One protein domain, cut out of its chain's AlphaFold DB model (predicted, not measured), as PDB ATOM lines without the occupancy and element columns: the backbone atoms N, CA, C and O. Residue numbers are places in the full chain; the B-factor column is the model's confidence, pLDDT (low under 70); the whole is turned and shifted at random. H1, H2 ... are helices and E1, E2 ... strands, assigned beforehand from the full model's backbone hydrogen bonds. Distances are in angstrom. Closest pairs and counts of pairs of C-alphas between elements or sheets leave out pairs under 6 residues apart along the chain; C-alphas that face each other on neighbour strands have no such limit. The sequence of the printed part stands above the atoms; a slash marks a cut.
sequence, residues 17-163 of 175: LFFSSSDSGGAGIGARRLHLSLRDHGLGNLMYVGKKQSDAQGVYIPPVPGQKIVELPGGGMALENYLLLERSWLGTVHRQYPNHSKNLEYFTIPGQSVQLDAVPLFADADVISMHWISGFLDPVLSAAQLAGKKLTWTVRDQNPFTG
ATOM      1  N   LEU A  17      62.000  -6.908  27.451       94.38
ATOM      2  CA  LEU A  17      60.811  -7.742  27.583       94.38
ATOM      3  C   LEU A  17      59.579  -6.880  27.871       94.38
ATOM      4  O   LEU A  17      59.501  -6.212  28.903       94.38
ATOM      5  N   PHE A  18      58.624  -6.902  26.945       94.69
ATOM      6  CA  PHE A  18      57.353  -6.197  27.036       94.69
ATOM      7  C   PHE A  18      56.274  -7.062  27.689       94.69
ATOM      8  O   PHE A  18      56.178  -8.258  27.421       94.69
ATOM      9  N   PHE A  19      55.413  -6.426  28.480       93.88
ATOM     10  CA  PHE A  19      54.230  -7.030  29.082       93.88
ATOM     11  C   PHE A  19      52.997  -6.165  28.831       93.88
ATOM     12  O   PHE A  19      53.011  -4.965  29.110       93.88
ATOM     13  N   SER A  20      51.918  -6.784  28.353       93.44
ATOM     14  CA  SER A  20      50.597  -6.156  28.254       93.44
ATOM     15  C   SER A  20      49.495  -7.195  28.369       93.44
ATOM     16  O   SER A  20      49.685  -8.326  27.954       93.44
ATOM     17  N   SER A  21      48.322  -6.871  28.902       92.31
ATOM     18  CA  SER A  21      47.255  -7.871  29.012       92.31
ATOM     19  C   SER A  21      46.690  -8.295  27.650       92.31
ATOM     20  O   SER A  21      46.218  -9.422  27.516       92.31
ATOM     21  N   SER A  22      46.792  -7.441  26.623       92.06
ATOM     22  CA  SER A  22      46.372  -7.739  25.249       92.06
ATOM     23  C   SER A  22      47.338  -7.138  24.229       92.06
ATOM     24  O   SER A  22      47.932  -6.091  24.472       92.06
ATOM     25  N   ASP A  23      47.470  -7.757  23.056       93.69
ATOM     26  CA  ASP A  23      48.160  -7.155  21.907       93.69
ATOM     27  C   ASP A  23      47.221  -6.368  20.979       93.69
ATOM     28  O   ASP A  23      47.653  -5.881  19.936       93.69
ATOM     29  N   SER A  24      45.943  -6.250  21.330       88.88
ATOM     30  CA  SER A  24      44.894  -5.591  20.548       88.88
ATOM     31  C   SER A  24      44.053  -4.644  21.419       88.88
ATOM     32  O   SER A  24      44.279  -4.532  22.625       88.88
ATOM     33  N   GLY A  25      43.110  -3.917  20.814       82.56
ATOM     34  CA  GLY A  25      42.439  -2.784  21.466       82.56
ATOM     35  C   GLY A  25      43.351  -1.554  21.577       82.56
ATOM     36  O   GLY A  25      44.502  -1.591  21.143       82.56
ATOM     37  N   GLY A  26      42.849  -0.445  22.129       74.81
ATOM     38  CA  GLY A  26      43.584   0.831  22.175       74.81
ATOM     39  C   GLY A  26      44.959   0.722  22.848       74.81
ATOM     40  O   GLY A  26      45.985   0.989  22.215       74.81
ATOM     41  N   ALA A  27      44.983   0.255  24.100       79.31
ATOM     42  CA  ALA A  27      46.212   0.067  24.874       79.31
ATOM     43  C   ALA A  27      47.137  -0.993  24.246       79.31
ATOM     44  O   ALA A  27      48.312  -0.722  23.978       79.31
ATOM     45  N   GLY A  28      46.598  -2.171  23.909       86.31
ATOM     46  CA  GLY A  28      47.379  -3.272  23.338       86.31
ATOM     47  C   GLY A  28      48.022  -2.932  21.990       86.31
ATOM     48  O   GLY A  28      49.192  -3.246  21.763       86.31
ATOM     49  N   ILE A  29      47.322  -2.194  21.116       89.50
ATOM     50  CA  ILE A  29      47.896  -1.677  19.861       89.50
ATOM     51  C   ILE A  29      49.033  -0.689  20.149       89.50
ATOM     52  O   ILE A  29      50.051  -0.709  19.453       89.50
ATOM     53  N   GLY A  30      48.887   0.172  21.160       88.56
ATOM     54  CA  GLY A  30      49.934   1.101  21.584       88.56
ATOM     55  C   GLY A  30      51.204   0.382  22.039       88.56
ATOM     56  O   GLY A  30      52.297   0.711  21.569       88.56
ATOM     57  N   ALA A  31      51.054  -0.627  22.899       90.50
ATOM     58  CA  ALA A  31      52.149  -1.475  23.364       90.50
ATOM     59  C   ALA A  31      52.827  -2.220  22.201       90.50
ATOM     60  O   ALA A  31      54.045  -2.149  22.033       90.50
ATOM     61  N   ARG A  32      52.028  -2.850  21.331       94.00
ATOM     62  CA  ARG A  32      52.512  -3.596  20.163       94.00
ATOM     63  C   ARG A  32      53.273  -2.714  19.173       94.00
ATOM     64  O   ARG A  32      54.287  -3.141  18.636       94.00
ATOM     65  N   ARG A  33      52.820  -1.478  18.930       93.31
ATOM     66  CA  ARG A  33      53.522  -0.519  18.054       93.31
ATOM     67  C   ARG A  33      54.906  -0.157  18.588       93.31
ATOM     68  O   ARG A  33      55.838  -0.047  17.801       93.31
ATOM     69  N   LEU A  34      55.041   0.021  19.903       91.50
ATOM     70  CA  LEU A  34      56.338   0.295  20.523       91.50
ATOM     71  C   LEU A  34      57.283  -0.909  20.392       91.50
ATOM     72  O   LEU A  34      58.421  -0.739  19.959       91.50
ATOM     73  N   HIS A  35      56.783  -2.109  20.697       94.06
ATOM     74  CA  HIS A  35      57.487  -3.381  20.492       94.06
ATOM     75  C   HIS A  35      57.995  -3.523  19.048       94.06
ATOM     76  O   HIS A  35      59.194  -3.681  18.823       94.06
ATOM     77  N   LEU A  36      57.106  -3.382  18.058       94.56
ATOM     78  CA  LEU A  36      57.460  -3.499  16.640       94.56
ATOM     79  C   LEU A  36      58.467  -2.430  16.205       94.56
ATOM     80  O   LEU A  36      59.465  -2.772  15.585       94.56
ATOM     81  N   SER A  37      58.279  -1.173  16.616       92.50
ATOM     82  CA  SER A  37      59.219  -0.091  16.301       92.50
ATOM     83  C   SER A  37      60.639  -0.409  16.778       92.50
ATOM     84  O   SER A  37      61.598  -0.237  16.032       92.50
ATOM     85  N   LEU A  38      60.803  -0.951  17.989       90.81
ATOM     86  CA  LEU A  38      62.126  -1.346  18.484       90.81
ATOM     87  C   LEU A  38      62.726  -2.499  17.670       90.81
ATOM     88  O   LEU A  38      63.931  -2.499  17.413       90.81
ATOM     89  N   ARG A  39      61.898  -3.457  17.235       91.44
ATOM     90  CA  ARG A  39      62.350  -4.558  16.369       91.44
ATOM     91  C   ARG A  39      62.800  -4.049  15.002       91.44
ATOM     92  O   ARG A  39      63.850  -4.477  14.531       91.44
ATOM     93  N   ASP A  40      62.067  -3.104  14.418       91.25
ATOM     94  CA  ASP A  40      62.396  -2.490  13.125       91.25
ATOM     95  C   ASP A  40      63.733  -1.729  13.170       91.25
ATOM     96  O   ASP A  40      64.444  -1.652  12.171       91.25
ATOM     97  N   HIS A  41      64.131  -1.238  14.349       89.00
ATOM     98  CA  HIS A  41      65.441  -0.620  14.593       89.00
ATOM     99  C   HIS A  41      66.537  -1.632  14.985       89.00
ATOM    100  O   HIS A  41      67.602  -1.246  15.469       89.00
ATOM    101  N   GLY A  42      66.296  -2.933  14.795       85.50
ATOM    102  CA  GLY A  42      67.279  -3.994  15.027       85.50
ATOM    103  C   GLY A  42      67.504  -4.355  16.498       85.50
ATOM    104  O   GLY A  42      68.441  -5.093  16.806       85.50
ATOM    105  N   LEU A  43      66.666  -3.867  17.420       83.81
ATOM    106  CA  LEU A  43      66.761  -4.226  18.834       83.81
ATOM    107  C   LEU A  43      65.990  -5.520  19.093       83.81
ATOM    108  O   LEU A  43      64.772  -5.591  18.919       83.81
ATOM    109  N   GLY A  44      66.698  -6.553  19.550       81.62
ATOM    110  CA  GLY A  44      66.087  -7.813  19.962       81.62
ATOM    111  C   GLY A  44      65.176  -7.615  21.173       81.62
ATOM    112  O   GLY A  44      65.645  -7.304  22.265       81.62
ATOM    113  N   ASN A  45      63.871  -7.801  20.984       92.50
ATOM    114  CA  ASN A  45      62.881  -7.700  22.053       92.50
ATOM    115  C   ASN A  45      61.694  -8.644  21.821       92.50
ATOM    116  O   ASN A  45      61.455  -9.098  20.697       92.50
ATOM    117  N   LEU A  46      60.976  -8.955  22.896       95.12
ATOM    118  CA  LEU A  46      59.802  -9.824  22.899       95.12
ATOM    119  C   LEU A  46      58.682  -9.199  23.720       95.12
ATOM    120  O   LEU A  46      58.949  -8.429  24.637       95.12
ATOM    121  N   MET A  47      57.445  -9.581  23.420       96.00
ATOM    122  CA  MET A  47      56.260  -9.126  24.134       96.00
ATOM    123  C   MET A  47      55.416 -10.311  24.580       96.00
ATOM    124  O   MET A  47      54.946 -11.093  23.752       96.00
ATOM    125  N   TYR A  48      55.193 -10.419  25.888       96.88
ATOM    126  CA  TYR A  48      54.223 -11.343  26.451       96.88
ATOM    127  C   TYR A  48      52.885 -10.669  26.677       96.88
ATOM    128  O   TYR A  48      52.815  -9.556  27.209       96.88
ATOM    129  N   VAL A  49      51.825 -11.386  26.304       95.94
ATOM    130  CA  VAL A  49      50.454 -10.950  26.531       95.94
ATOM    131  C   VAL A  49      49.574 -12.009  27.172       95.94
ATOM    132  O   VAL A  49      49.781 -13.202  26.968       95.94
ATOM    133  N   GLY A  50      48.578 -11.569  27.943       94.44
ATOM    134  CA  GLY A  50      47.540 -12.450  28.488       94.44
ATOM    135  C   GLY A  50      46.580 -12.948  27.405       94.44
ATOM    136  O   GLY A  50      46.112 -14.085  27.459       94.44
ATOM    137  N   LYS A  51      46.338 -12.113  26.387       94.81
ATOM    138  CA  LYS A  51      45.477 -12.380  25.233       94.81
ATOM    139  C   LYS A  51      46.131 -11.882  23.941       94.81
ATOM    140  O   LYS A  51      46.433 -10.702  23.790       94.81
ATOM    141  N   LYS A  52      46.353 -12.794  23.000       96.94
ATOM    142  CA  LYS A  52      46.976 -12.560  21.695       96.94
ATOM    143  C   LYS A  52      45.927 -12.705  20.604       96.94
ATOM    144  O   LYS A  52      45.384 -13.787  20.411       96.94
ATOM    145  N   GLN A  53      45.679 -11.634  19.867       94.62
ATOM    146  CA  GLN A  53      44.747 -11.598  18.739       94.62
ATOM    147  C   GLN A  53      45.423 -11.174  17.432       94.62
ATOM    148  O   GLN A  53      44.844 -11.370  16.369       94.62
ATOM    149  N   SER A  54      46.633 -10.609  17.484       94.00
ATOM    150  CA  SER A  54      47.410 -10.299  16.282       94.00
ATOM    151  C   SER A  54      48.336 -11.448  15.882       94.00
ATOM    152  O   SER A  54      48.720 -12.283  16.703       94.00
ATOM    153  N   ASP A  55      48.780 -11.433  14.633       93.62
ATOM    154  CA  ASP A  55      49.848 -12.265  14.073       93.62
ATOM    155  C   ASP A  55      51.243 -11.619  14.209       93.62
ATOM    156  O   ASP A  55      52.227 -12.132  13.679       93.62
ATOM    157  N   ALA A  56      51.353 -10.512  14.955       93.94
ATOM    158  CA  ALA A  56      52.584  -9.736  15.050       93.94
ATOM    159  C   ALA A  56      53.774 -10.563  15.561       93.94
ATOM    160  O   ALA A  56      53.673 -11.324  16.533       93.94
ATOM    161  N   GLN A  57      54.924 -10.356  14.917       93.50
ATOM    162  CA  GLN A  57      56.167 -11.049  15.228       93.50
ATOM    163  C   GLN A  57      56.662 -10.704  16.637       93.50
ATOM    164  O   GLN A  57      56.652  -9.547  17.058       93.50
ATOM    165  N   GLY A  58      57.167 -11.705  17.359       94.56
ATOM    166  CA  GLY A  58      57.753 -11.500  18.682       94.56
ATOM    167  C   GLY A  58      56.728 -11.266  19.794       94.56
ATOM    168  O   GLY A  58      57.130 -10.895  20.892       94.56
ATOM    169  N   VAL A  59      55.434 -11.464  19.518       96.88
ATOM    170  CA  VAL A  59      54.344 -11.372  20.497       96.88
ATOM    171  C   VAL A  59      53.829 -12.774  20.820       96.88
ATOM    172  O   VAL A  59      53.380 -13.479  19.912       96.88
ATOM    173  N   TYR A  60      53.832 -13.159  22.096       96.62
ATOM    174  CA  TYR A  60      53.502 -14.514  22.548       96.62
ATOM    175  C   TYR A  60      52.624 -14.518  23.805       96.62
ATOM    176  O   TYR A  60      52.638 -13.572  24.587       96.62
ATOM    177  N   ILE A  61      51.896 -15.614  24.030       96.25
ATOM    178  CA  ILE A  61      51.376 -15.939  25.366       96.25
ATOM    179  C   ILE A  61      52.534 -16.565  26.159       96.25
ATOM    180  O   ILE A  61      53.199 -17.450  25.612       96.25
ATOM    181  N   PRO A  62      52.828 -16.129  27.398       94.38
ATOM    182  CA  PRO A  62      53.910 -16.730  28.168       94.38
ATOM    183  C   PRO A  62      53.565 -18.190  28.505       94.38
ATOM    184  O   PRO A  62      52.472 -18.450  29.016       94.38
ATOM    185  N   PRO A  63      54.467 -19.157  28.258       92.81
ATOM    186  CA  PRO A  63      54.248 -20.549  28.633       92.81
ATOM    187  C   PRO A  63      54.526 -20.730  30.132       92.81
ATOM    188  O   PRO A  63      55.578 -21.216  30.541       92.81
ATOM    189  N   VAL A  64      53.582 -20.278  30.956       91.25
ATOM    190  CA  VAL A  64      53.674 -20.335  32.419       91.25
ATOM    191  C   VAL A  64      53.372 -21.760  32.903       91.25
ATOM    192  O   VAL A  64      52.309 -22.293  32.570       91.25
ATOM    193  N   PRO A  65      54.253 -22.395  33.704       90.62
ATOM    194  CA  PRO A  65      54.006 -23.727  34.248       90.62
ATOM    195  C   PRO A  65      52.664 -23.830  34.983       90.62
ATOM    196  O   PRO A  65      52.308 -22.969  35.785       90.62
ATOM    197  N   GLY A  66      51.915 -24.899  34.704       90.25
ATOM    198  CA  GLY A  66      50.609 -25.146  35.322       90.25
ATOM    199  C   GLY A  66      49.454 -24.317  34.753       90.25
ATOM    200  O   GLY A  66      48.328 -24.473  35.216       90.25
ATOM    201  N   GLN A  67      49.695 -23.476  33.741       92.38
ATOM    202  CA  GLN A  67      48.643 -22.721  33.065       92.38
ATOM    203  C   GLN A  67      48.434 -23.199  31.634       92.38
ATOM    204  O   GLN A  67      49.376 -23.584  30.940       92.38
ATOM    205  N   LYS A  68      47.178 -23.168  31.185       95.25
ATOM    206  CA  LYS A  68      46.806 -23.564  29.828       95.25
ATOM    207  C   LYS A  68      46.708 -22.348  28.920       95.25
ATOM    208  O   LYS A  68      46.213 -21.294  29.320       95.25
ATOM    209  N   ILE A  69      47.137 -22.536  27.678       96.81
ATOM    210  CA  ILE A  69      46.870 -21.616  26.576       96.81
ATOM    211  C   ILE A  69      45.661 -22.169  25.828       96.81
ATOM    212  O   ILE A  69      45.636 -23.351  25.485       96.81
ATOM    213  N   VAL A  70      44.656 -21.329  25.610       96.75
ATOM    214  CA  VAL A  70      43.401 -21.705  24.954       96.75
ATOM    215  C   VAL A  70      43.167 -20.849  23.720       96.75
ATOM    216  O   VAL A  70      43.505 -19.664  23.702       96.75
ATOM    217  N   GLU A  71      42.576 -21.445  22.691       96.81
ATOM    218  CA  GLU A  71      42.141 -20.725  21.497       96.81
ATOM    219  C   GLU A  71      40.866 -19.925  21.776       96.81
ATOM    220  O   GLU A  71      39.994 -20.338  22.548       96.81
ATOM    221  N   LEU A  72      40.760 -18.759  21.145       93.31
ATOM    222  CA  LEU A  72      39.616 -17.871  21.307       93.31
ATOM    223  C   LEU A  72      38.604 -18.047  20.170       93.31
ATOM    224  O   LEU A  72      38.999 -18.204  19.011       93.31
ATOM    225  N   PRO A  73      37.294 -17.917  20.456       88.00
ATOM    226  CA  PRO A  73      36.294 -17.762  19.408       88.00
ATOM    227  C   PRO A  73      36.626 -16.546  18.534       88.00
ATOM    228  O   PRO A  73      36.778 -15.438  19.047       88.00
ATOM    229  N   GLY A  74      36.742 -16.751  17.221       85.44
ATOM    230  CA  GLY A  74      37.137 -15.696  16.278       85.44
ATOM    231  C   GLY A  74      38.648 -15.552  16.063       85.44
ATOM    232  O   GLY A  74      39.064 -14.650  15.340       85.44
ATOM    233  N   GLY A  75      39.456 -16.449  16.632       90.62
ATOM    234  CA  GLY A  75      40.897 -16.515  16.406       90.62
ATOM    235  C   GLY A  75      41.726 -15.838  17.496       90.62
ATOM    236  O   GLY A  75      41.265 -14.965  18.235       90.62
ATOM    237  N   GLY A  76      42.983 -16.269  17.587       94.12
ATOM    238  CA  GLY A  76      43.902 -15.869  18.644       94.12
ATOM    239  C   GLY A  76      43.941 -16.858  19.806       94.12
ATOM    240  O   GLY A  76      43.295 -17.906  19.797       94.12
ATOM    241  N   MET A  77      44.737 -16.515  20.809       97.00
ATOM    242  CA  MET A  77      45.014 -17.349  21.971       97.00
ATOM    243  C   MET A  77      44.975 -16.507  23.238       97.00
ATOM    244  O   MET A  77      45.243 -15.308  23.204       97.00
ATOM    245  N   ALA A  78      44.696 -17.126  24.374       95.81
ATOM    246  CA  ALA A  78      44.852 -16.478  25.664       95.81
ATOM    247  C   ALA A  78      45.276 -17.472  26.736       95.81
ATOM    248  O   ALA A  78      45.115 -18.684  26.597       95.81
ATOM    249  N   LEU A  79      45.796 -16.932  27.827       95.06
ATOM    250  CA  LEU A  79      46.018 -17.673  29.051       95.06
ATOM    251  C   LEU A  79      44.666 -17.947  29.727       95.06
ATOM    252  O   LEU A  79      43.893 -17.021  29.971       95.06
ATOM    253  N   GLU A  80      44.369 -19.210  30.033       93.94
ATOM    254  CA  GLU A  80      43.072 -19.623  30.589       93.94
ATOM    255  C   GLU A  80      42.733 -18.853  31.873       93.94
ATOM    256  O   GLU A  80      41.647 -18.288  31.987       93.94
ATOM    257  N   ASN A  81      43.687 -18.740  32.800       91.56
ATOM    258  CA  ASN A  81      43.487 -18.019  34.058       91.56
ATOM    259  C   ASN A  81      43.190 -16.534  33.838       91.56
ATOM    260  O   ASN A  81      42.334 -15.980  34.524       91.56
ATOM    261  N   TYR A  82      43.849 -15.902  32.861       91.69
ATOM    262  CA  TYR A  82      43.560 -14.518  32.492       91.69
ATOM    263  C   TYR A  82      42.113 -14.366  32.004       91.69
ATOM    264  O   TYR A  82      41.398 -13.483  32.474       91.69
ATOM    265  N   LEU A  83      41.636 -15.274  31.142       91.31
ATOM    266  CA  LEU A  83      40.240 -15.266  30.690       91.31
ATOM    267  C   LEU A  83      39.246 -15.518  31.828       91.31
ATOM    268  O   LEU A  83      38.168 -14.926  31.842       91.31
ATOM    269  N   LEU A  84      39.568 -16.413  32.764       90.81
ATOM    270  CA  LEU A  84      38.709 -16.696  33.917       90.81
ATOM    271  C   LEU A  84      38.587 -15.471  34.831       90.81
ATOM    272  O   LEU A  84      37.479 -15.137  35.253       90.81
ATOM    273  N   LEU A  85      39.700 -14.775  35.081       88.44
ATOM    274  CA  LEU A  85      39.736 -13.507  35.813       88.44
ATOM    275  C   LEU A  85      38.912 -12.425  35.103       88.44
ATOM    276  O   LEU A  85      38.032 -11.830  35.726       88.44
ATOM    277  N   GLU A  86      39.131 -12.226  33.799       85.56
ATOM    278  CA  GLU A  86      38.375 -11.273  32.974       85.56
ATOM    279  C   GLU A  86      36.863 -11.555  33.046       85.56
ATOM    280  O   GLU A  86      36.073 -10.667  33.361       85.56
ATOM    281  N   ARG A  87      36.446 -12.813  32.846       87.12
ATOM    282  CA  ARG A  87      35.029 -13.221  32.899       87.12
ATOM    283  C   ARG A  87      34.412 -13.045  34.284       87.12
ATOM    284  O   ARG A  87      33.278 -12.577  34.391       87.12
ATOM    285  N   SER A  88      35.137 -13.424  35.337       86.81
ATOM    286  CA  SER A  88      34.679 -13.281  36.723       86.81
ATOM    287  C   SER A  88      34.461 -11.810  37.088       86.81
ATOM    288  O   SER A  88      33.435 -11.445  37.679       86.81
ATOM    289  N   TRP A  89      35.390 -10.948  36.669       82.88
ATOM    290  CA  TRP A  89      35.299  -9.512  36.888       82.88
ATOM    291  C   TRP A  89      34.136  -8.882  36.125       82.88
ATOM    292  O   TRP A  89      33.300  -8.219  36.738       82.88
ATOM    293  N   LEU A  90      34.002  -9.170  34.827       80.19
ATOM    294  CA  LEU A  90      32.875  -8.690  34.020       80.19
ATOM    295  C   LEU A  90      31.526  -9.126  34.606       80.19
ATOM    296  O   LEU A  90      30.594  -8.328  34.685       80.19
ATOM    297  N   GLY A  91      31.429 -10.368  35.092       81.62
ATOM    298  CA  GLY A  91      30.236 -10.851  35.786       81.62
ATOM    299  C   GLY A  91      29.936 -10.078  37.074       81.62
ATOM    300  O   GLY A  91      28.772  -9.846  37.397       81.62
ATOM    301  N   THR A  92      30.966  -9.653  37.806       82.81
ATOM    302  CA  THR A  92      30.824  -8.840  39.024       82.81
ATOM    303  C   THR A  92      30.356  -7.426  38.704       82.81
ATOM    304  O   THR A  92      29.362  -6.986  39.280       82.81
ATOM    305  N   VAL A  93      30.991  -6.762  37.735       78.75
ATOM    306  CA  VAL A  93      30.597  -5.424  37.267       78.75
ATOM    307  C   VAL A  93      29.152  -5.435  36.765       78.75
ATOM    308  O   VAL A  93      28.357  -4.583  37.156       78.75
ATOM    309  N   HIS A  94      28.763  -6.443  35.978       77.88
ATOM    310  CA  HIS A  94      27.393  -6.555  35.477       77.88
ATOM    311  C   HIS A  94      26.351  -6.729  36.588       77.88
ATOM    312  O   HIS A  94      25.282  -6.128  36.514       77.88
ATOM    313  N   ARG A  95      26.665  -7.495  37.643       81.94
ATOM    314  CA  ARG A  95      25.777  -7.632  38.810       81.94
ATOM    315  C   ARG A  95      25.682  -6.349  39.634       81.94
ATOM    316  O   ARG A  95      24.606  -6.041  40.134       81.94
ATOM    317  N   GLN A  96      26.794  -5.641  39.814       80.94
ATOM    318  CA  GLN A  96      26.846  -4.434  40.646       80.94
ATOM    319  C   GLN A  96      26.252  -3.208  39.948       80.94
ATOM    320  O   GLN A  96      25.684  -2.345  40.611       80.94
ATOM    321  N   TYR A  97      26.330  -3.151  38.618       77.06
ATOM    322  CA  TYR A  97      25.887  -2.006  37.828       77.06
ATOM    323  C   TYR A  97      24.926  -2.430  36.705       77.06
ATOM    324  O   TYR A  97      25.228  -2.230  35.540       77.06
ATOM    325  N   PRO A  98      23.745  -3.003  36.970       73.25
ATOM    326  CA  PRO A  98      22.905  -3.626  35.931       73.25
ATOM    327  C   PRO A  98      22.449  -2.682  34.799       73.25
ATOM    328  O   PRO A  98      22.180  -3.144  33.693       73.25
ATOM    329  N   ASN A  99      22.403  -1.368  35.052       76.31
ATOM    330  CA  ASN A  99      21.969  -0.342  34.093       76.31
ATOM    331  C   ASN A  99      23.124   0.323  33.323       76.31
ATOM    332  O   ASN A  99      22.919   1.324  32.639       76.31
ATOM    333  N   HIS A 100      24.346  -0.191  33.459       64.81
ATOM    334  CA  HIS A 100      25.516   0.355  32.784       64.81
ATOM    335  C   HIS A 100      25.506   0.020  31.281       64.81
ATOM    336  O   HIS A 100      24.973  -1.015  30.867       64.81
ATOM    337  N   SER A 101      26.078   0.890  30.441       59.16
ATOM    338  CA  SER A 101      26.184   0.605  29.008       59.16
ATOM    339  C   SER A 101      27.053  -0.641  28.795       59.16
ATOM    340  O   SER A 101      28.126  -0.769  29.375       59.16
ATOM    341  N   LYS A 102      26.630  -1.562  27.919       53.53
ATOM    342  CA  LYS A 102      27.417  -2.769  27.580       53.53
ATOM    343  C   LYS A 102      28.783  -2.455  26.942       53.53
ATOM    344  O   LYS A 102      29.574  -3.368  26.733       53.53
ATOM    345  N   ASN A 103      29.017  -1.182  26.626       50.50
ATOM    346  CA  ASN A 103      30.215  -0.645  25.999       50.50
ATOM    347  C   ASN A 103      31.101   0.127  26.989       50.50
ATOM    348  O   ASN A 103      32.011   0.813  26.536       50.50
ATOM    349  N   LEU A 104      30.835   0.079  28.301       51.84
ATOM    350  CA  LEU A 104      31.730   0.697  29.279       51.84
ATOM    351  C   LEU A 104      33.114   0.075  29.164       51.84
ATOM    352  O   LEU A 104      33.304  -1.130  29.353       51.84
ATOM    353  N   GLU A 105      34.060   0.935  28.807       52.56
ATOM    354  CA  GLU A 105      35.458   0.582  28.701       52.56
ATOM    355  C   GLU A 105      35.992   0.153  30.073       52.56
ATOM    356  O   GLU A 105      35.595   0.642  31.130       52.56
ATOM    357  N   TYR A 106      36.839  -0.867  30.009       54.22
ATOM    358  CA  TYR A 106      37.250  -1.769  31.073       54.22
ATOM    359  C   TYR A 106      37.565  -1.088  32.414       54.22
ATOM    360  O   TYR A 106      38.605  -0.448  32.582       54.22
ATOM    361  N   PHE A 107      36.740  -1.365  33.429       57.81
ATOM    362  CA  PHE A 107      37.205  -1.296  34.812       57.81
ATOM    363  C   PHE A 107      38.413  -2.226  34.978       57.81
ATOM    364  O   PHE A 107      38.359  -3.381  34.545       57.81
ATOM    365  N   THR A 108      39.472  -1.744  35.634       63.88
ATOM    366  CA  THR A 108      40.663  -2.531  35.989       63.88
ATOM    367  C   THR A 108      40.248  -3.871  36.588       63.88
ATOM    368  O   THR A 108      39.560  -3.900  37.605       63.88
ATOM    369  N   ILE A 109      40.669  -4.976  35.969       65.19
ATOM    370  CA  ILE A 109      40.463  -6.324  36.503       65.19
ATOM    371  C   ILE A 109      41.311  -6.435  37.778       65.19
ATOM    372  O   ILE A 109      42.545  -6.352  37.686       65.19
ATOM    373  N   PRO A 110      40.697  -6.607  38.962       60.38
ATOM    374  CA  PRO A 110      41.440  -6.891  40.170       60.38
ATOM    375  C   PRO A 110      41.963  -8.326  40.092       60.38
ATOM    376  O   PRO A 110      41.234  -9.257  39.752       60.38
ATOM    377  N   GLY A 111      43.239  -8.506  40.418       66.50
ATOM    378  CA  GLY A 111      43.887  -9.812  40.416       66.50
ATOM    379  C   GLY A 111      44.929  -9.974  39.317       66.50
ATOM    380  O   GLY A 111      45.193  -9.077  38.516       66.50
ATOM    381  N   GLN A 112      45.587 -11.126  39.362       80.00
ATOM    382  CA  GLN A 112      46.809 -11.404  38.623       80.00
ATOM    383  C   GLN A 112      46.765 -12.853  38.170       80.00
ATOM    384  O   GLN A 112      46.577 -13.759  38.982       80.00
ATOM    385  N   SER A 113      46.934 -13.073  36.873       82.56
ATOM    386  CA  SER A 113      46.982 -14.424  36.325       82.56
ATOM    387  C   SER A 113      48.389 -15.018  36.350       82.56
ATOM    388  O   SER A 113      48.515 -16.237  36.355       82.56
ATOM    389  N   VAL A 114      49.442 -14.193  36.381       84.12
ATOM    390  CA  VAL A 114      50.835 -14.625  36.209       84.12
ATOM    391  C   VAL A 114      51.759 -14.002  37.250       84.12
ATOM    392  O   VAL A 114      51.777 -12.788  37.441       84.12
ATOM    393  N   GLN A 115      52.578 -14.864  37.853       84.25
ATOM    394  CA  GLN A 115      53.728 -14.501  38.676       84.25
ATOM    395  C   GLN A 115      54.967 -14.342  37.789       84.25
ATOM    396  O   GLN A 115      55.224 -15.186  36.929       84.25
ATOM    397  N   LEU A 116      55.741 -13.276  37.993       81.25
ATOM    398  CA  LEU A 116      56.866 -12.932  37.115       81.25
ATOM    399  C   LEU A 116      57.966 -13.986  37.048       81.25
ATOM    400  O   LEU A 116      58.508 -14.224  35.972       81.25
ATOM    401  N   ASP A 117      58.262 -14.643  38.165       83.12
ATOM    402  CA  ASP A 117      59.321 -15.658  38.224       83.12
ATOM    403  C   ASP A 117      58.985 -16.898  37.385       83.12
ATOM    404  O   ASP A 117      59.868 -17.662  37.002       83.12
ATOM    405  N   ALA A 118      57.704 -17.082  37.059       85.81
ATOM    406  CA  ALA A 118      57.227 -18.152  36.197       85.81
ATOM    407  C   ALA A 118      57.216 -17.761  34.704       85.81
ATOM    408  O   ALA A 118      56.873 -18.590  33.858       85.81
ATOM    409  N   VAL A 119      57.572 -16.515  34.365       87.94
ATOM    410  CA  VAL A 119      57.641 -16.033  32.982       87.94
ATOM    411  C   VAL A 119      59.025 -16.323  32.393       87.94
ATOM    412  O   VAL A 119      60.030 -15.805  32.892       87.94
ATOM    413  N   PRO A 120      59.121 -17.071  31.279       88.00
ATOM    414  CA  PRO A 120      60.407 -17.303  30.630       88.00
ATOM    415  C   PRO A 120      61.051 -16.000  30.161       88.00
ATOM    416  O   PRO A 120      60.357 -15.084  29.736       88.00
ATOM    417  N   LEU A 121      62.382 -15.944  30.149       89.44
ATOM    418  CA  LEU A 121      63.179 -14.775  29.739       89.44
ATOM    419  C   LEU A 121      63.082 -13.558  30.670       89.44
ATOM    420  O   LEU A 121      63.840 -12.610  30.480       89.44
ATOM    421  N   PHE A 122      62.224 -13.573  31.696       89.75
ATOM    422  CA  PHE A 122      62.182 -12.491  32.681       89.75
ATOM    423  C   PHE A 122      63.534 -12.329  33.391       89.75
ATOM    424  O   PHE A 122      64.074 -11.223  33.460       89.75
ATOM    425  N   ALA A 123      64.130 -13.439  33.838       87.94
ATOM    426  CA  ALA A 123      65.450 -13.457  34.472       87.94
ATOM    427  C   ALA A 123      66.566 -12.917  33.556       87.94
ATOM    428  O   ALA A 123      67.442 -12.201  34.037       87.94
ATOM    429  N   ASP A 124      66.475 -13.149  32.245       89.75
ATOM    430  CA  ASP A 124      67.489 -12.747  31.259       89.75
ATOM    431  C   ASP A 124      67.295 -11.333  30.696       89.75
ATOM    432  O   ASP A 124      68.145 -10.852  29.945       89.75
ATOM    433  N   ALA A 125      66.169 -10.681  30.990       90.75
ATOM    434  CA  ALA A 125      65.868  -9.349  30.483       90.75
ATOM    435  C   ALA A 125      66.641  -8.257  31.240       90.75
ATOM    436  O   ALA A 125      66.655  -8.234  32.474       90.75
ATOM    437  N   ASP A 126      67.214  -7.312  30.493       91.44
ATOM    438  CA  ASP A 126      67.875  -6.117  31.034       91.44
ATOM    439  C   ASP A 126      66.860  -4.999  31.310       91.44
ATOM    440  O   ASP A 126      67.024  -4.184  32.223       91.44
ATOM    441  N   VAL A 127      65.800  -4.949  30.494       91.50
ATOM    442  CA  VAL A 127      64.727  -3.958  30.584       91.50
ATOM    443  C   VAL A 127      63.378  -4.661  30.593       91.50
ATOM    444  O   VAL A 127      63.058  -5.428  29.686       91.50
ATOM    445  N   ILE A 128      62.561  -4.340  31.591       91.81
ATOM    446  CA  ILE A 128      61.162  -4.744  31.675       91.81
ATOM    447  C   ILE A 128      60.308  -3.544  31.276       91.81
ATOM    448  O   ILE A 128      60.433  -2.464  31.858       91.81
ATOM    449  N   SER A 129      59.454  -3.712  30.270       91.50
ATOM    450  CA  SER A 129      58.550  -2.664  29.806       91.50
ATOM    451  C   SER A 129      57.100  -3.082  29.967       91.50
ATOM    452  O   SER A 129      56.632  -4.024  29.336       91.50
ATOM    453  N   MET A 130      56.383  -2.382  30.836       90.12
ATOM    454  CA  MET A 130      54.995  -2.683  31.164       90.12
ATOM    455  C   MET A 130      54.065  -1.679  30.496       90.12
ATOM    456  O   MET A 130      54.323  -0.473  30.489       90.12
ATOM    457  N   HIS A 131      52.964  -2.183  29.945       87.94
ATOM    458  CA  HIS A 131      51.899  -1.371  29.376       87.94
ATOM    459  C   HIS A 131      50.561  -2.077  29.591       87.94
ATOM    460  O   HIS A 131      50.282  -3.072  28.932       87.94
ATOM    461  N   TRP A 132      49.718  -1.541  30.477       82.62
ATOM    462  CA  TRP A 132      48.385  -2.078  30.795       82.62
ATOM    463  C   TRP A 132      48.411  -3.585  31.110       82.62
ATOM    464  O   TRP A 132      48.076  -4.417  30.276       82.62
ATOM    465  N   ILE A 133      48.862  -3.928  32.321       85.06
ATOM    466  CA  ILE A 133      49.079  -5.317  32.773       85.06
ATOM    467  C   ILE A 133      47.962  -5.866  33.684       85.06
ATOM    468  O   ILE A 133      48.112  -6.935  34.276       85.06
ATOM    469  N   SER A 134      46.845  -5.145  33.815       83.31
ATOM    470  CA  SER A 134      45.729  -5.502  34.704       83.31
ATOM    471  C   SER A 134      45.154  -6.887  34.391       83.31
ATOM    472  O   SER A 134      44.968  -7.244  33.224       83.31
ATOM    473  N   GLY A 135      44.909  -7.687  35.435       82.31
ATOM    474  CA  GLY A 135      44.459  -9.076  35.324       82.31
ATOM    475  C   GLY A 135      45.541 -10.047  34.840       82.31
ATOM    476  O   GLY A 135      45.442 -11.243  35.100       82.31
ATOM    477  N   PHE A 136      46.584  -9.560  34.162       86.94
ATOM    478  CA  PHE A 136      47.614 -10.389  33.552       86.94
ATOM    479  C   PHE A 136      48.788 -10.621  34.501       86.94
ATOM    480  O   PHE A 136      49.001 -11.761  34.914       86.94
ATOM    481  N   LEU A 137      49.502  -9.558  34.870       83.94
ATOM    482  CA  LEU A 137      50.758  -9.630  35.615       83.94
ATOM    483  C   LEU A 137      50.639  -8.959  36.986       83.94
ATOM    484  O   LEU A 137      49.979  -7.929  37.115       83.94
ATOM    485  N   ASP A 138      51.317  -9.521  37.985       74.38
ATOM    486  CA  ASP A 138      51.506  -8.887  39.291       74.38
ATOM    487  C   ASP A 138      52.328  -7.582  39.186       74.38
ATOM    488  O   ASP A 138      53.481  -7.637  38.754       74.38
ATOM    489  N   PRO A 139      51.777  -6.402  39.553       66.50
ATOM    490  CA  PRO A 139      52.546  -5.163  39.643       66.50
ATOM    491  C   PRO A 139      53.364  -5.042  40.943       66.50
ATOM    492  O   PRO A 139      54.176  -4.124  41.059       66.50
ATOM    493  N   VAL A 140      53.150  -5.909  41.939       68.12
ATOM    494  CA  VAL A 140      53.907  -5.954  43.197       68.12
ATOM    495  C   VAL A 140      55.211  -6.695  42.943       68.12
ATOM    496  O   VAL A 140      55.337  -7.904  43.100       68.12
ATOM    497  N   LEU A 141      56.204  -5.927  42.513       71.81
ATOM    498  CA  LEU A 141      57.528  -6.437  42.194       71.81
ATOM    499  C   LEU A 141      58.427  -6.290  43.411       71.81
ATOM    500  O   LEU A 141      58.605  -5.185  43.926       71.81
ATOM    501  N   SER A 142      59.027  -7.386  43.871       76.94
ATOM    502  CA  SER A 142      60.044  -7.284  44.912       76.94
ATOM    503  C   SER A 142      61.309  -6.621  44.360       76.94
ATOM    504  O   SER A 142      61.687  -6.800  43.199       76.94
ATOM    505  N   ALA A 143      62.022  -5.886  45.219       75.50
ATOM    506  CA  ALA A 143      63.321  -5.316  44.864       75.50
ATOM    507  C   ALA A 143      64.318  -6.394  44.393       75.50
ATOM    508  O   ALA A 143      65.152  -6.127  43.534       75.50
ATOM    509  N   ALA A 144      64.194  -7.620  44.916       82.12
ATOM    510  CA  ALA A 144      64.987  -8.768  44.491       82.12
ATOM    511  C   ALA A 144      64.681  -9.184  43.041       82.12
ATOM    512  O   ALA A 144      65.610  -9.388  42.265       82.12
ATOM    513  N   GLN A 145      63.403  -9.238  42.647       81.62
ATOM    514  CA  GLN A 145      62.985  -9.585  41.278       81.62
ATOM    515  C   GLN A 145      63.434  -8.553  40.234       81.62
ATOM    516  O   GLN A 145      63.647  -8.890  39.070       81.62
ATOM    517  N   LEU A 146      63.594  -7.294  40.643       83.12
ATOM    518  CA  LEU A 146      64.030  -6.199  39.773       83.12
ATOM    519  C   LEU A 146      65.528  -5.897  39.852       83.12
ATOM    520  O   LEU A 146      66.004  -5.003  39.148       83.12
ATOM    521  N   ALA A 147      66.285  -6.606  40.691       84.50
ATOM    522  CA  ALA A 147      67.696  -6.319  40.904       84.50
ATOM    523  C   ALA A 147      68.476  -6.379  39.577       84.50
ATOM    524  O   ALA A 147      68.452  -7.377  38.861       84.50
ATOM    525  N   GLY A 148      69.154  -5.278  39.236       84.94
ATOM    526  CA  GLY A 148      69.931  -5.154  37.998       84.94
ATOM    527  C   GLY A 148      69.114  -4.894  36.725       84.94
ATOM    528  O   GLY A 148      69.712  -4.723  35.664       84.94
ATOM    529  N   LYS A 149      67.780  -4.813  36.811       90.56
ATOM    530  CA  LYS A 149      66.880  -4.583  35.670       90.56
ATOM    531  C   LYS A 149      66.379  -3.144  35.654       90.56
ATOM    532  O   LYS A 149      66.088  -2.557  36.695       90.56
ATOM    533  N   LYS A 150      66.212  -2.568  34.463       90.00
ATOM    534  CA  LYS A 150      65.511  -1.285  34.298       90.00
ATOM    535  C   LYS A 150      64.019  -1.542  34.126       90.00
ATOM    536  O   LYS A 150      63.623  -2.266  33.218       90.00
ATOM    537  N   LEU A 151      63.195  -0.915  34.957       87.81
ATOM    538  CA  LEU A 151      61.742  -0.958  34.822       87.81
ATOM    539  C   LEU A 151      61.251   0.288  34.080       87.81
ATOM    540  O   LEU A 151      61.598   1.412  34.440       87.81
ATOM    541  N   THR A 152      60.430   0.090  33.054       87.25
ATOM    542  CA  THR A 152      59.725   1.166  32.350       87.25
ATOM    543  C   THR A 152      58.232   0.884  32.370       87.25
ATOM    544  O   THR A 152      57.804  -0.253  32.174       87.25
ATOM    545  N   TRP A 153      57.437   1.926  32.591       81.62
ATOM    546  CA  TRP A 153      55.987   1.849  32.504       81.62
ATOM    547  C   TRP A 153      55.507   2.855  31.470       81.62
ATOM    548  O   TRP A 153      55.678   4.062  31.634       81.62
ATOM    549  N   THR A 154      54.928   2.357  30.383       76.19
ATOM    550  CA  THR A 154      54.417   3.204  29.308       76.19
ATOM    551  C   THR A 154      52.932   3.442  29.532       76.19
ATOM    552  O   THR A 154      52.121   2.535  29.364       76.19
ATOM    553  N   VAL A 155      52.578   4.670  29.907       66.19
ATOM    554  CA  VAL A 155      51.185   5.103  30.052       66.19
ATOM    555  C   VAL A 155      50.756   5.795  28.761       66.19
ATOM    556  O   VAL A 155      51.287   6.850  28.418       66.19
ATOM    557  N   ARG A 156      49.851   5.177  27.996       62.53
ATOM    558  CA  ARG A 156      49.347   5.724  26.716       62.53
ATOM    559  C   ARG A 156      47.863   6.081  26.757       62.53
ATOM    560  O   ARG A 156      47.356   6.596  25.768       62.53
ATOM    561  N   ASP A 157      47.217   5.854  27.892       57.12
ATOM    562  CA  ASP A 157      45.851   6.248  28.206       57.12
ATOM    563  C   ASP A 157      45.784   6.873  29.608       57.12
ATOM    564  O   ASP A 157      46.713   6.746  30.404       57.12
ATOM    565  N   GLN A 158      44.710   7.603  29.916       47.88
ATOM    566  CA  GLN A 158      44.550   8.241  31.231       47.88
ATOM    567  C   GLN A 158      44.104   7.262  32.331       47.88
ATOM    568  O   GLN A 158      44.080   7.638  33.502       47.88
ATOM    569  N   ASN A 159      43.805   6.004  31.992       50.88
ATOM    570  CA  ASN A 159      43.235   5.019  32.913       50.88
ATOM    571  C   ASN A 159      44.099   4.779  34.181       50.88
ATOM    572  O   ASN A 159      43.540   4.807  35.280       50.88
ATOM    573  N   PRO A 160      45.449   4.693  34.116       45.28
ATOM    574  CA  PRO A 160      46.289   4.551  35.307       45.28
ATOM    575  C   PRO A 160      46.163   5.716  36.295       45.28
ATOM    576  O   PRO A 160      46.501   5.552  37.462       45.28
ATOM    577  N   PHE A 161      45.690   6.880  35.834       43.00
ATOM    578  CA  PHE A 161      45.485   8.078  36.648       43.00
ATOM    579  C   PHE A 161      44.024   8.284  37.070       43.00
ATOM    580  O   PHE A 161      43.779   8.947  38.074       43.00
ATOM    581  N   THR A 162      43.054   7.749  36.323       42.72
ATOM    582  CA  THR A 162      41.615   8.010  36.524       42.72
ATOM    583  C   THR A 162      40.850   6.833  37.128       42.72
ATOM    584  O   THR A 162      39.693   6.997  37.507       42.72
ATOM    585  N   GLY A 163      41.466   5.648  37.220       43.78
ATOM    586  CA  GLY A 163      40.818   4.455  37.770       43.78
ATOM    587  C   GLY A 163      39.717   3.870  36.878       43.78
ATOM    588  O   GLY A 163      38.871   3.134  37.382       43.78
TER     589      GLY A 163
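Overview. This is residues 17 to 163 of the 175 residues of an uncharacterized protein of uncultured delta proteobacterium (UniProt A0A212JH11). Look first for a twisted sheet of six strands with one long helix, H1, covering E1 and E2 on one face, while a small sheet, E5 and E7, packs with E7 on E1 and E2 on the side away from H1. The long helix H2 starts beside E3 and the small sheet and leads away from the body as an arm, at whose far end residues 95 to 101, of which 95 and 96 belong to H2, stick out. You have 147 residues with three named helices and eight named strands, in the order E1 H1 E2 E3 E4 H2 E5 E6 E7 E8 H3; the large sheet runs E3 E4 E2 E1 E6 E8 and is mixed, and E5 and E7 are parallel. The class is mixed, helices and strands, though under half of the printed residues, 71 of 147, are in named elements. The whole is compact, with a radius of gyration of the C-alphas of 15.3 A, and it spans 48 by 33 by 33 A.

Arrangement. Begin with the large sheet: E3, residues 69 to 71, and E8, residues 150 to 153, are its edge strands, and E4, residues 77 to 79, E2, residues 45 to 52, E1, residues 17 to 22, and E6, residues 127 to 130, are inner strands. E2 and E1 are parallel at 18 degrees, with N 18 and O 46 2.8 A apart. E1 and E6 are parallel at 12 degrees, with N 19 and O 129 2.8 A apart. E6 and E8 are parallel at 17 degrees, with N 128 and O 150 2.8 A apart. Look at residue 49, where E2 bends by 87 degrees; its residues 46 to 51 pair with E1 and its residues 51 to 52 with E4, antiparallel, with N 52 and O 77 at 2.8 A. E3 and E4 form a hairpin, with N 70 and O 78 at 2.9 A. H1, residues 25 to 40, is on the sheet at a height over the sheet of 9.0 A, over E2 and E1, and the two make two layers, a helix on one face of a sheet. On the local plane H1 and E2 stand at 21 degrees, along the strands; the closest C-alphas of H1 and E1 are those of Gly 28 and Ser 22, 5.0 A apart. E1, H1 and E2 form a strand-helix-strand unit, two parallel neighbour strands with a helix between, and its crossover is right-handed. Turn to the small sheet of E5, residues 112 to 114, and E7, residues 135 to 137, where N 114 and O 136 are 2.9 A apart. The closest C-alphas of E7 and E1 are those of Phe 136 and Ser 21, 5.2 A apart. H2, residues 80 to 96, only grazes the large sheet with its residues 80 to 83; its closest C-alphas with E5 are those of Tyr 82 and Ser 113, 5.1 A apart. H1 and H2 are apart, and H3, residues 159 to 162, is not on the large sheet. In H1 and H2 every O i to N i+4 pair is within hydrogen-bond range; H3 is too short for such a pair.

Along the chain. Find C-alpha 17 at (60.811, -7.742, 27.583), where E1 begins; it runs 14.6 A. H1 measures 21.6 A and E2 16.6 A. From C-alpha 80 at (43.072, -19.623, 30.589), H2 runs 24.4 A to C-alpha 96 at (26.846, -4.434, 40.646). E8 runs 10.2 A and E6 9.8 A; E3, E4, E5, E7 and H3 are shorter.

Size, cuts and confidence. The two C-alphas farthest apart are those of Gly 42 and Asn 99, 49.3 A. The printed part has no cut. The links E2 to E3, H2 to E5, E5 to E6 and E7 to E8 are long. The model's mean pLDDT over the printed part is 83.4; it is under 70 at residues 100 to 111, 139 to 140 and 155 to 163.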